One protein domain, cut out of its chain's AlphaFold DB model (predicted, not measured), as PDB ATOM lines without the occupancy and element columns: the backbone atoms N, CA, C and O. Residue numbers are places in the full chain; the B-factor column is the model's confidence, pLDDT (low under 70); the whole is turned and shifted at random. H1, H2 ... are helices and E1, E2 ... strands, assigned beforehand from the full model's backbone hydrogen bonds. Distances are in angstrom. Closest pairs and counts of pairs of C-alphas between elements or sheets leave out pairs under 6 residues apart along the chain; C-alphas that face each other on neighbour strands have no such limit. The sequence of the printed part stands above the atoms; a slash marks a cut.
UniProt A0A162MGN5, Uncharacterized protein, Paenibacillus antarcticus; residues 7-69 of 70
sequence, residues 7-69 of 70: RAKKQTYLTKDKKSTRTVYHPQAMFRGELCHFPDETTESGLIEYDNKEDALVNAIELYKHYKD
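Overview. This is residues 7 to 69 of the 70 residues of an uncharacterized protein of Paenibacillus antarcticus (UniProt A0A162MGN5). A long, narrow hairpin of two antiparallel strands, E1 and E2, with the short strand E3 added beside the last part of E2, makes a three-stranded sheet, and one helix, H1, packs along one face of it. The turn of the E1 and E2 hairpin lies toward one end of a rod-like outline and the last residue of H1 toward the other, while a long link, residues 38 to 52, leads from E3 to H1. The printed part has 63 residues with three named strands and then one named helix, in the order E1, E2, E3, H1; the sheet order is E1, E2, E3, antiparallel throughout, and the class is mixed, helices and strands. The whole is only just compact, close to loose, with a radius of gyration of the C-alphas of 12.3 A, and the C-alphas span 43 by 20 by 19 A.

Along the chain. E2, the longest strand, is residues 21 to 31 and measures 29.7 A from first to last C-alpha. E1 is residues 7 to 14, 22.5 A long, and begins at C-alpha 7 at (184.008, 203.841, 218.221). E3 is residues 34 to 37, 9.7 A long. H1 is residues 53 to 68, 21.8 A long, and runs from C-alpha 53 at (183.044, 197.108, 224.302) to C-alpha 68 at (188.422, 217.650, 219.415).

Arrangement. The three strands form a meander, each strand the antiparallel neighbour of the one before, with E2 the inner strand and E1 and E3 the edge strands. The pairing is staggered: E2 pairs with E1 over residues 21 to 28 and with E3 over residues 28 to 31. E1 and E2, a hairpin, run at 146 degrees between their directions; N 9 and O 26, at 2.8 A, and N 24 and O 11, at 2.9 A, are within hydrogen-bond range. E2 and E3, also a hairpin, run at 138 degrees; N 31 and O 34 are 2.8 A apart, within hydrogen-bond range. E1 and E3 are only just apart, their closest C-alphas at 8.4 A. H1 is on the sheet at a height over the sheet of 7.5 A, giving two layers, a helix on one face of a sheet. It lies over E1 and E2 and runs along the strands, at 26 degrees to E2 on the local plane. The closest C-alphas of E2 and H1 are those of Pro 27 and Ala 60, 4.5 A; those of E1 and H1 are Ala 8 and Leu 57, 5.1 A. In H1 every O i to N i+4 pair is within hydrogen-bond range.

Size, cuts and confidence. The two C-alphas farthest apart are those of Lys 19 and Asp 69, 43.1 A. The printed part has no cut. The link from E2 to E3 is tight, that from E1 to E2 is short, and that from E3 to H1, 15 residues, is long. The mean pLDDT of the printed part is 93.9, and no printed residue is under 70.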
ATOM      1  N   ARG A   7     184.518 205.221 218.161       96.00
ATOM      2  CA  ARG A   7     184.008 203.841 218.221       96.00
ATOM      3  C   ARG A   7     184.916 202.928 219.042       96.00
ATOM      4  O   ARG A   7     186.097 203.206 219.198       96.00
ATOM      5  N   ALA A   8     184.382 201.782 219.455       97.12
ATOM      6  CA  ALA A   8     185.164 200.658 219.962       97.12
ATOM      7  C   ALA A   8     185.382 199.629 218.837       97.12
ATOM      8  O   ALA A   8     184.424 199.013 218.359       97.12
ATOM      9  N   LYS A   9     186.628 199.449 218.386       96.69
ATOM     10  CA  LYS A   9     186.991 198.493 217.330       96.69
ATOM     11  C   LYS A   9     187.433 197.169 217.943       96.69
ATOM     12  O   LYS A   9     188.475 197.100 218.585       96.69
ATOM     13  N   LYS A  10     186.652 196.115 217.702       97.50
ATOM     14  CA  LYS A  10     187.006 194.743 218.079       97.50
ATOM     15  C   LYS A  10     188.161 194.250 217.210       97.50
ATOM     16  O   LYS A  10     188.067 194.327 215.985       97.50
ATOM     17  N   GLN A  11     189.211 193.724 217.827       96.44
ATOM     18  CA  GLN A  11     190.332 193.113 217.124       96.44
ATOM     19  C   GLN A  11     190.807 191.869 217.877       96.44
ATOM     20  O   GLN A  11     190.784 191.820 219.105       96.44
ATOM     21  N   THR A  12     191.194 190.844 217.124       95.62
ATOM     22  CA  THR A  12     191.696 189.583 217.669       95.62
ATOM     23  C   THR A  12     193.164 189.448 217.303       95.62
ATOM     24  O   THR A  12     193.526 189.576 216.134       95.62
ATOM     25  N   TYR A  13     193.991 189.191 218.306       92.31
ATOM     26  CA  TYR A  13     195.429 189.012 218.186       92.31
ATOM     27  C   TYR A  13     195.809 187.587 218.539       92.31
ATOM     28  O   TYR A  13     195.131 186.917 219.318       92.31
ATOM     29  N   LEU A  14     196.921 187.145 217.971       92.25
ATOM     30  CA  LEU A  14     197.603 185.951 218.427       92.25
ATOM     31  C   LEU A  14     198.432 186.320 219.663       92.25
ATOM     32  O   LEU A  14     199.165 187.306 219.622       92.25
ATOM     33  N   THR A  15     198.313 185.548 220.740       87.12
ATOM     34  CA  THR A  15     199.105 185.758 221.959       87.12
ATOM     35  C   THR A  15     200.593 185.522 221.695       87.12
ATOM     36  O   THR A  15     200.962 184.801 220.763       87.12
ATOM     37  N   LYS A  16     201.473 186.085 222.533       85.06
ATOM     38  CA  LYS A  16     202.943 185.916 222.431       85.06
ATOM     39  C   LYS A  16     203.407 184.463 222.268       85.06
ATOM     40  O   LYS A  16     204.384 184.211 221.566       85.06
ATOM     41  N   ASP A  17     202.716 183.507 222.887       88.38
ATOM     42  CA  ASP A  17     203.030 182.074 222.796       88.38
ATOM     43  C   ASP A  17     202.632 181.423 221.457       88.38
ATOM     44  O   ASP A  17     202.958 180.261 221.216       88.38
ATOM     45  N   LYS A  18     201.942 182.167 220.583       87.38
ATOM     46  CA  LYS A  18     201.392 181.744 219.290       87.38
ATOM     47  C   LYS A  18     200.411 180.572 219.349       87.38
ATOM     48  O   LYS A  18     200.143 179.955 218.319       87.38
ATOM     49  N   LYS A  19     199.875 180.259 220.528       92.69
ATOM     50  CA  LYS A  19     198.990 179.103 220.742       92.69
ATOM     51  C   LYS A  19     197.544 179.496 220.994       92.69
ATOM     52  O   LYS A  19     196.661 178.671 220.783       92.69
ATOM     53  N   SER A  20     197.309 180.734 221.417       92.88
ATOM     54  CA  SER A  20     195.980 181.228 221.758       92.88
ATOM     55  C   SER A  20     195.668 182.533 221.032       92.88
ATOM     56  O   SER A  20     196.543 183.210 220.491       92.88
ATOM     57  N   THR A  21     194.390 182.892 221.008       94.25
ATOM     58  CA  THR A  21     193.939 184.185 220.495       94.25
ATOM     59  C   THR A  21     193.330 185.005 221.615       94.25
ATOM     60  O   THR A  21     192.505 184.486 222.368       94.25
ATOM     61  N   ARG A  22     193.661 186.293 221.677       93.25
ATOM     62  CA  ARG A  22     193.032 187.258 222.579       93.25
ATOM     63  C   ARG A  22     192.217 188.247 221.762       93.25
ATOM     64  O   ARG A  22     192.702 188.807 220.785       93.25
ATOM     65  N   THR A  23     190.962 188.440 222.145       96.19
ATOM     66  CA  THR A  23     190.082 189.429 221.519       96.19
ATOM     67  C   THR A  23     189.916 190.604 222.459       96.19
ATOM     68  O   THR A  23     189.533 190.407 223.606       96.19
ATOM     69  N   VAL A  24     190.168 191.804 221.953       97.31
ATOM     70  CA  VAL A  24     190.092 193.062 222.702       97.31
ATOM     71  C   VAL A  24     189.329 194.108 221.895       97.31
ATOM     72  O   VAL A  24     189.085 193.950 220.692       97.31
ATOM     73  N   TYR A  25     188.937 195.188 222.557       98.19
ATOM     74  CA  TYR A  25     188.331 196.364 221.952       98.19
ATOM     75  C   TYR A  25     189.279 197.551 222.083       98.19
ATOM     76  O   TYR A  25     189.662 197.926 223.187       98.19
ATOM     77  N   HIS A  26     189.623 198.166 220.953       97.88
ATOM     78  CA  HIS A  26     190.403 199.398 220.926       97.88
ATOM     79  C   HIS A  26     189.484 200.612 220.834       97.88
ATOM     80  O   HIS A  26     188.659 200.665 219.909       97.88
ATOM     81  N   PRO A  27     189.642 201.615 221.709       97.56
ATOM     82  CA  PRO A  27     189.015 202.904 221.494       97.56
ATOM     83  C   PRO A  27     189.594 203.543 220.227       97.56
ATOM     84  O   PRO A  27     190.798 203.504 219.969       97.56
ATOM     85  N   GLN A  28     188.722 204.131 219.416       97.12
ATOM     86  CA  GLN A  28     189.103 204.977 218.296       97.12
ATOM     87  C   GLN A  28     188.342 206.290 218.367       97.12
ATOM     88  O   GLN A  28     187.134 206.285 218.602       97.12
ATOM     89  N   ALA A  29     189.028 207.392 218.099       96.00
ATOM     90  CA  ALA A  29     188.454 208.730 218.080       96.00
ATOM     91  C   ALA A  29     188.903 209.479 216.826       96.00
ATOM     92  O   ALA A  29     189.980 209.223 216.284       96.00
ATOM     93  N   MET A  30     188.040 210.371 216.349       93.62
ATOM     94  CA  MET A  30     188.279 211.180 215.164       93.62
ATOM     95  C   MET A  30     189.345 212.230 215.464       93.62
ATOM     96  O   MET A  30     189.161 213.062 216.352       93.62
ATOM     97  N   PHE A  31     190.421 212.223 214.689       90.00
ATOM     98  CA  PHE A  31     191.479 213.218 214.733       90.00
ATOM     99  C   PHE A  31     191.845 213.605 213.302       90.00
ATOM    100  O   PHE A  31     192.144 212.747 212.477       90.00
ATOM    101  N   ARG A  32     191.768 214.903 212.982       88.19
ATOM    102  CA  ARG A  32     192.064 215.444 211.638       88.19
ATOM    103  C   ARG A  32     191.331 214.741 210.478       88.19
ATOM    104  O   ARG A  32     191.846 214.675 209.369       88.19
ATOM    105  N   GLY A  33     190.110 214.259 210.722       88.88
ATOM    106  CA  GLY A  33     189.271 213.605 209.709       88.88
ATOM    107  C   GLY A  33     189.431 212.084 209.613       88.88
ATOM    108  O   GLY A  33     188.726 211.466 208.817       88.88
ATOM    109  N   GLU A  34     190.279 211.474 210.446       92.12
ATOM    110  CA  GLU A  34     190.494 210.025 210.474       92.12
ATOM    111  C   GLU A  34     190.234 209.422 211.861       92.12
ATOM    112  O   GLU A  34     190.430 210.065 212.890       92.12
ATOM    113  N   LEU A  35     189.784 208.162 211.907       93.62
ATOM    114  CA  LEU A  35     189.633 207.414 213.159       93.62
ATOM    115  C   LEU A  35     190.971 206.793 213.566       93.62
ATOM    116  O   LEU A  35     191.386 205.773 213.009       93.62
ATOM    117  N   CYS A  36     191.598 207.371 214.582       94.69
ATOM    118  CA  CYS A  36     192.911 206.957 215.059       94.69
ATOM    119  C   CYS A  36     192.813 205.947 216.205       94.69
ATOM    120  O   CYS A  36     191.872 205.971 217.000       94.69
ATOM    121  N   HIS A  37     193.799 205.055 216.274       96.00
ATOM    122  CA  HIS A  37     194.099 204.274 217.473       96.00
ATOM    123  C   HIS A  37     195.017 205.080 218.397       96.00
ATOM    124  O   HIS A  37     195.723 205.976 217.934       96.00
ATOM    125  N   PHE A  38     195.018 204.744 219.685       95.12
ATOM    126  CA  PHE A  38     195.818 205.435 220.695       95.12
ATOM    127  C   PHE A  38     196.834 204.472 221.314       95.12
ATOM    128  O   PHE A  38     196.458 203.330 221.600       95.12
ATOM    129  N   PRO A  39     198.097 204.900 221.481       96.06
ATOM    130  CA  PRO A  39     199.166 204.044 221.977       96.06
ATOM    131  C   PRO A  39     199.039 203.786 223.482       96.06
ATOM    132  O   PRO A  39     198.630 204.667 224.235       96.06
ATOM    133  N   ASP A  40     199.437 202.587 223.896       96.06
ATOM    134  CA  ASP A  40     199.647 202.193 225.290       96.06
ATOM    135  C   ASP A  40     200.718 201.097 225.336       96.06
ATOM    136  O   ASP A  40     200.474 199.955 224.955       96.06
ATOM    137  N   GLU A  41     201.926 201.446 225.774       93.31
ATOM    138  CA  GLU A  41     203.074 200.529 225.801       93.31
ATOM    139  C   GLU A  41     202.943 199.425 226.862       93.31
ATOM    140  O   GLU A  41     203.728 198.476 226.869       93.31
ATOM    141  N   THR A  42     201.961 199.532 227.761       92.69
ATOM    142  CA  THR A  42     201.722 198.528 228.804       92.69
ATOM    143  C   THR A  42     200.905 197.335 228.304       92.69
ATOM    144  O   THR A  42     200.873 196.294 228.967       92.69
ATOM    145  N   THR A  43     200.278 197.448 227.128       91.75
ATOM    146  CA  THR A  43     199.454 196.389 226.534       91.75
ATOM    147  C   THR A  43     200.234 195.530 225.539       91.75
ATOM    148  O   THR A  43     201.344 195.849 225.113       91.75
ATOM    149  N   GLU A  44     199.658 194.390 225.149       87.00
ATOM    150  CA  GLU A  44     200.315 193.453 224.234       87.00
ATOM    151  C   GLU A  44     200.382 193.985 222.795       87.00
ATOM    152  O   GLU A  44     201.371 193.740 222.103       87.00
ATOM    153  N   SER A  45     199.364 194.730 222.348       90.44
ATOM    154  CA  SER A  45     199.335 195.351 221.017       90.44
ATOM    155  C   SER A  45     200.062 196.696 220.932       90.44
ATOM    156  O   SER A  45     200.228 197.213 219.825       90.44
ATOM    157  N   GLY A  46     200.479 197.279 222.061       94.62
ATOM    158  CA  GLY A  46     201.019 198.641 222.107       94.62
ATOM    159  C   GLY A  46     199.953 199.729 221.918       94.62
ATOM    160  O   GLY A  46     200.286 200.887 221.664       94.62
ATOM    161  N   LEU A  47     198.671 199.364 221.991       96.56
ATOM    162  CA  LEU A  47     197.511 200.246 221.866       96.56
ATOM    163  C   LEU A  47     196.619 200.100 223.096       96.56
ATOM    164  O   LEU A  47     196.600 199.044 223.718       96.56
ATOM    165  N   ILE A  48     195.806 201.108 223.409       97.25
ATOM    166  CA  ILE A  48     194.820 200.989 224.493       97.25
ATOM    167  C   ILE A  48     193.881 199.804 224.202       97.25
ATOM    168  O   ILE A  48     193.300 199.719 223.115       97.25
ATOM    169  N   GLU A  49     193.723 198.900 225.169       96.94
ATOM    170  CA  GLU A  49     192.940 197.663 225.069       96.94
ATOM    171  C   GLU A  49     191.907 197.574 226.191       96.94
ATOM    172  O   GLU A  49     192.222 197.812 227.353       96.94
ATOM    173  N   TYR A  50     190.696 197.132 225.857       97.44
ATOM    174  CA  TYR A  50     189.684 196.740 226.837       97.44
ATOM    175  C   TYR A  50     189.125 195.358 226.514       97.44
ATOM    176  O   TYR A  50     188.949 195.000 225.346       97.44
ATOM    177  N   ASP A  51     188.771 194.601 227.549       96.56
ATOM    178  CA  ASP A  51     188.165 193.276 227.384       96.56
ATOM    179  C   ASP A  51     186.660 193.358 227.050       96.56
ATOM    180  O   ASP A  51     186.073 192.399 226.542       96.56
ATOM    181  N   ASN A  52     186.025 194.520 227.259       97.12
ATOM    182  CA  ASN A  52     184.632 194.769 226.896       97.12
ATOM    183  C   ASN A  52     184.463 196.026 226.021       97.12
ATOM    184  O   ASN A  52     185.301 196.926 225.978       97.12
ATOM    185  N   LYS A  53     183.351 196.056 225.279       97.38
ATOM    186  CA  LYS A  53     183.044 197.108 224.302       97.38
ATOM    187  C   LYS A  53     182.655 198.436 224.960       97.38
ATOM    188  O   LYS A  53     182.882 199.483 224.359       97.38
ATOM    189  N   GLU A  54     182.007 198.385 226.119       97.81
ATOM    190  CA  GLU A  54     181.425 199.553 226.786       97.81
ATOM    191  C   GLU A  54     182.525 200.458 227.336       97.81
ATOM    192  O   GLU A  54     182.550 201.638 226.993       97.81
ATOM    193  N   ASP A  55     183.508 199.894 228.035       97.88
ATOM    194  CA  ASP A  55     184.656 200.638 228.560       97.88
ATOM    195  C   ASP A  55     185.500 201.245 227.432       97.88
ATOM    196  O   ASP A  55     185.840 202.430 227.468       97.88
ATOM    197  N   ALA A  56     185.751 200.479 226.360       97.56
ATOM    198  CA  ALA A  56     186.417 201.006 225.167       97.56
ATOM    199  C   ALA A  56     185.646 202.170 224.536       97.56
ATOM    200  O   ALA A  56     186.247 203.100 224.002       97.56
ATOM    201  N   LEU A  57     184.312 202.134 224.560       97.50
ATOM    202  CA  LEU A  57     183.500 203.207 224.002       97.50
ATOM    203  C   LEU A  57     183.520 204.450 224.897       97.50
ATOM    204  O   LEU A  57     183.646 205.556 224.372       97.50
ATOM    205  N   VAL A  58     183.431 204.280 226.220       97.75
ATOM    206  CA  VAL A  58     183.553 205.377 227.192       97.75
ATOM    207  C   VAL A  58     184.893 206.084 227.010       97.75
ATOM    208  O   VAL A  58     184.922 207.300 226.817       97.75
ATOM    209  N   ASN A  59     185.987 205.328 226.936       97.06
ATOM    210  CA  ASN A  59     187.306 205.911 226.733       97.06
ATOM    211  C   ASN A  59     187.460 206.569 225.349       97.06
ATOM    212  O   ASN A  59     188.019 207.657 225.240       97.06
ATOM    213  N   ALA A  60     186.885 205.991 224.285       97.00
ATOM    214  CA  ALA A  60     186.869 206.624 222.962       97.00
ATOM    215  C   ALA A  60     186.152 207.991 222.966       97.00
ATOM    216  O   ALA A  60     186.578 208.916 222.271       97.00
ATOM    217  N   ILE A  61     185.083 208.140 223.760       95.69
ATOM    218  CA  ILE A  61     184.372 209.414 223.947       95.69
ATOM    219  C   ILE A  61     185.254 210.425 224.687       95.69
ATOM    220  O   ILE A  61     185.287 211.597 224.308       95.69
ATOM    221  N   GLU A  62     185.961 209.996 225.731       95.50
ATOM    222  CA  GLU A  62     186.888 210.845 226.487       95.50
ATOM    223  C   GLU A  62     188.049 211.328 225.618       95.50
ATOM    224  O   GLU A  62     188.329 212.526 225.581       95.50
ATOM    225  N   LEU A  63     188.660 210.423 224.849       94.75
ATOM    226  CA  LEU A  63     189.713 210.747 223.888       94.75
ATOM    227  C   LEU A  63     189.207 211.737 222.838       94.75
ATOM    228  O   LEU A  63     189.853 212.754 222.593       94.75
ATOM    229  N   TYR A  64     188.022 211.508 222.267       94.50
ATOM    230  CA  TYR A  64     187.439 212.458 221.322       94.50
ATOM    231  C   TYR A  64     187.251 213.841 221.954       94.50
ATOM    232  O   TYR A  64     187.674 214.828 221.366       94.50
ATOM    233  N   LYS A  65     186.688 213.937 223.165       93.19
ATOM    234  CA  LYS A  65     186.542 215.224 223.873       93.19
ATOM    235  C   LYS A  65     187.891 215.897 224.132       93.19
ATOM    236  O   LYS A  65     187.994 217.106 223.980       93.19
ATOM    237  N   HIS A  66     188.914 215.127 224.498       91.62
ATOM    238  CA  HIS A  66     190.245 215.651 224.793       91.62
ATOM    239  C   HIS A  66     190.955 216.235 223.562       91.62
ATOM    240  O   HIS A  66     191.687 217.216 223.689       91.62
ATOM    241  N   TYR A  67     190.763 215.626 222.388       87.62
ATOM    242  CA  TYR A  67     191.461 216.000 221.152       87.62
ATOM    243  C   TYR A  67     190.625 216.828 220.174       87.62
ATOM    244  O   TYR A  67     191.197 217.433 219.279       87.62
ATOM    245  N   LYS A  68     189.296 216.879 220.315       84.81
ATOM    246  CA  LYS A  68     188.422 217.650 219.415       84.81
ATOM    247  C   LYS A  68     188.758 219.145 219.414       84.81
ATOM    248  O   LYS A  68     188.623 219.787 218.377       84.81
ATOM    249  N   ASP A  69     189.182 219.671 220.560       77.38
ATOM    250  CA  ASP A  69     189.462 221.098 220.752       77.38
ATOM    251  C   ASP A  69     190.971 221.428 220.669       77.38
ATOM    252  O   ASP A  69     191.379 222.534 221.023       77.38
TER     253      ASP A  69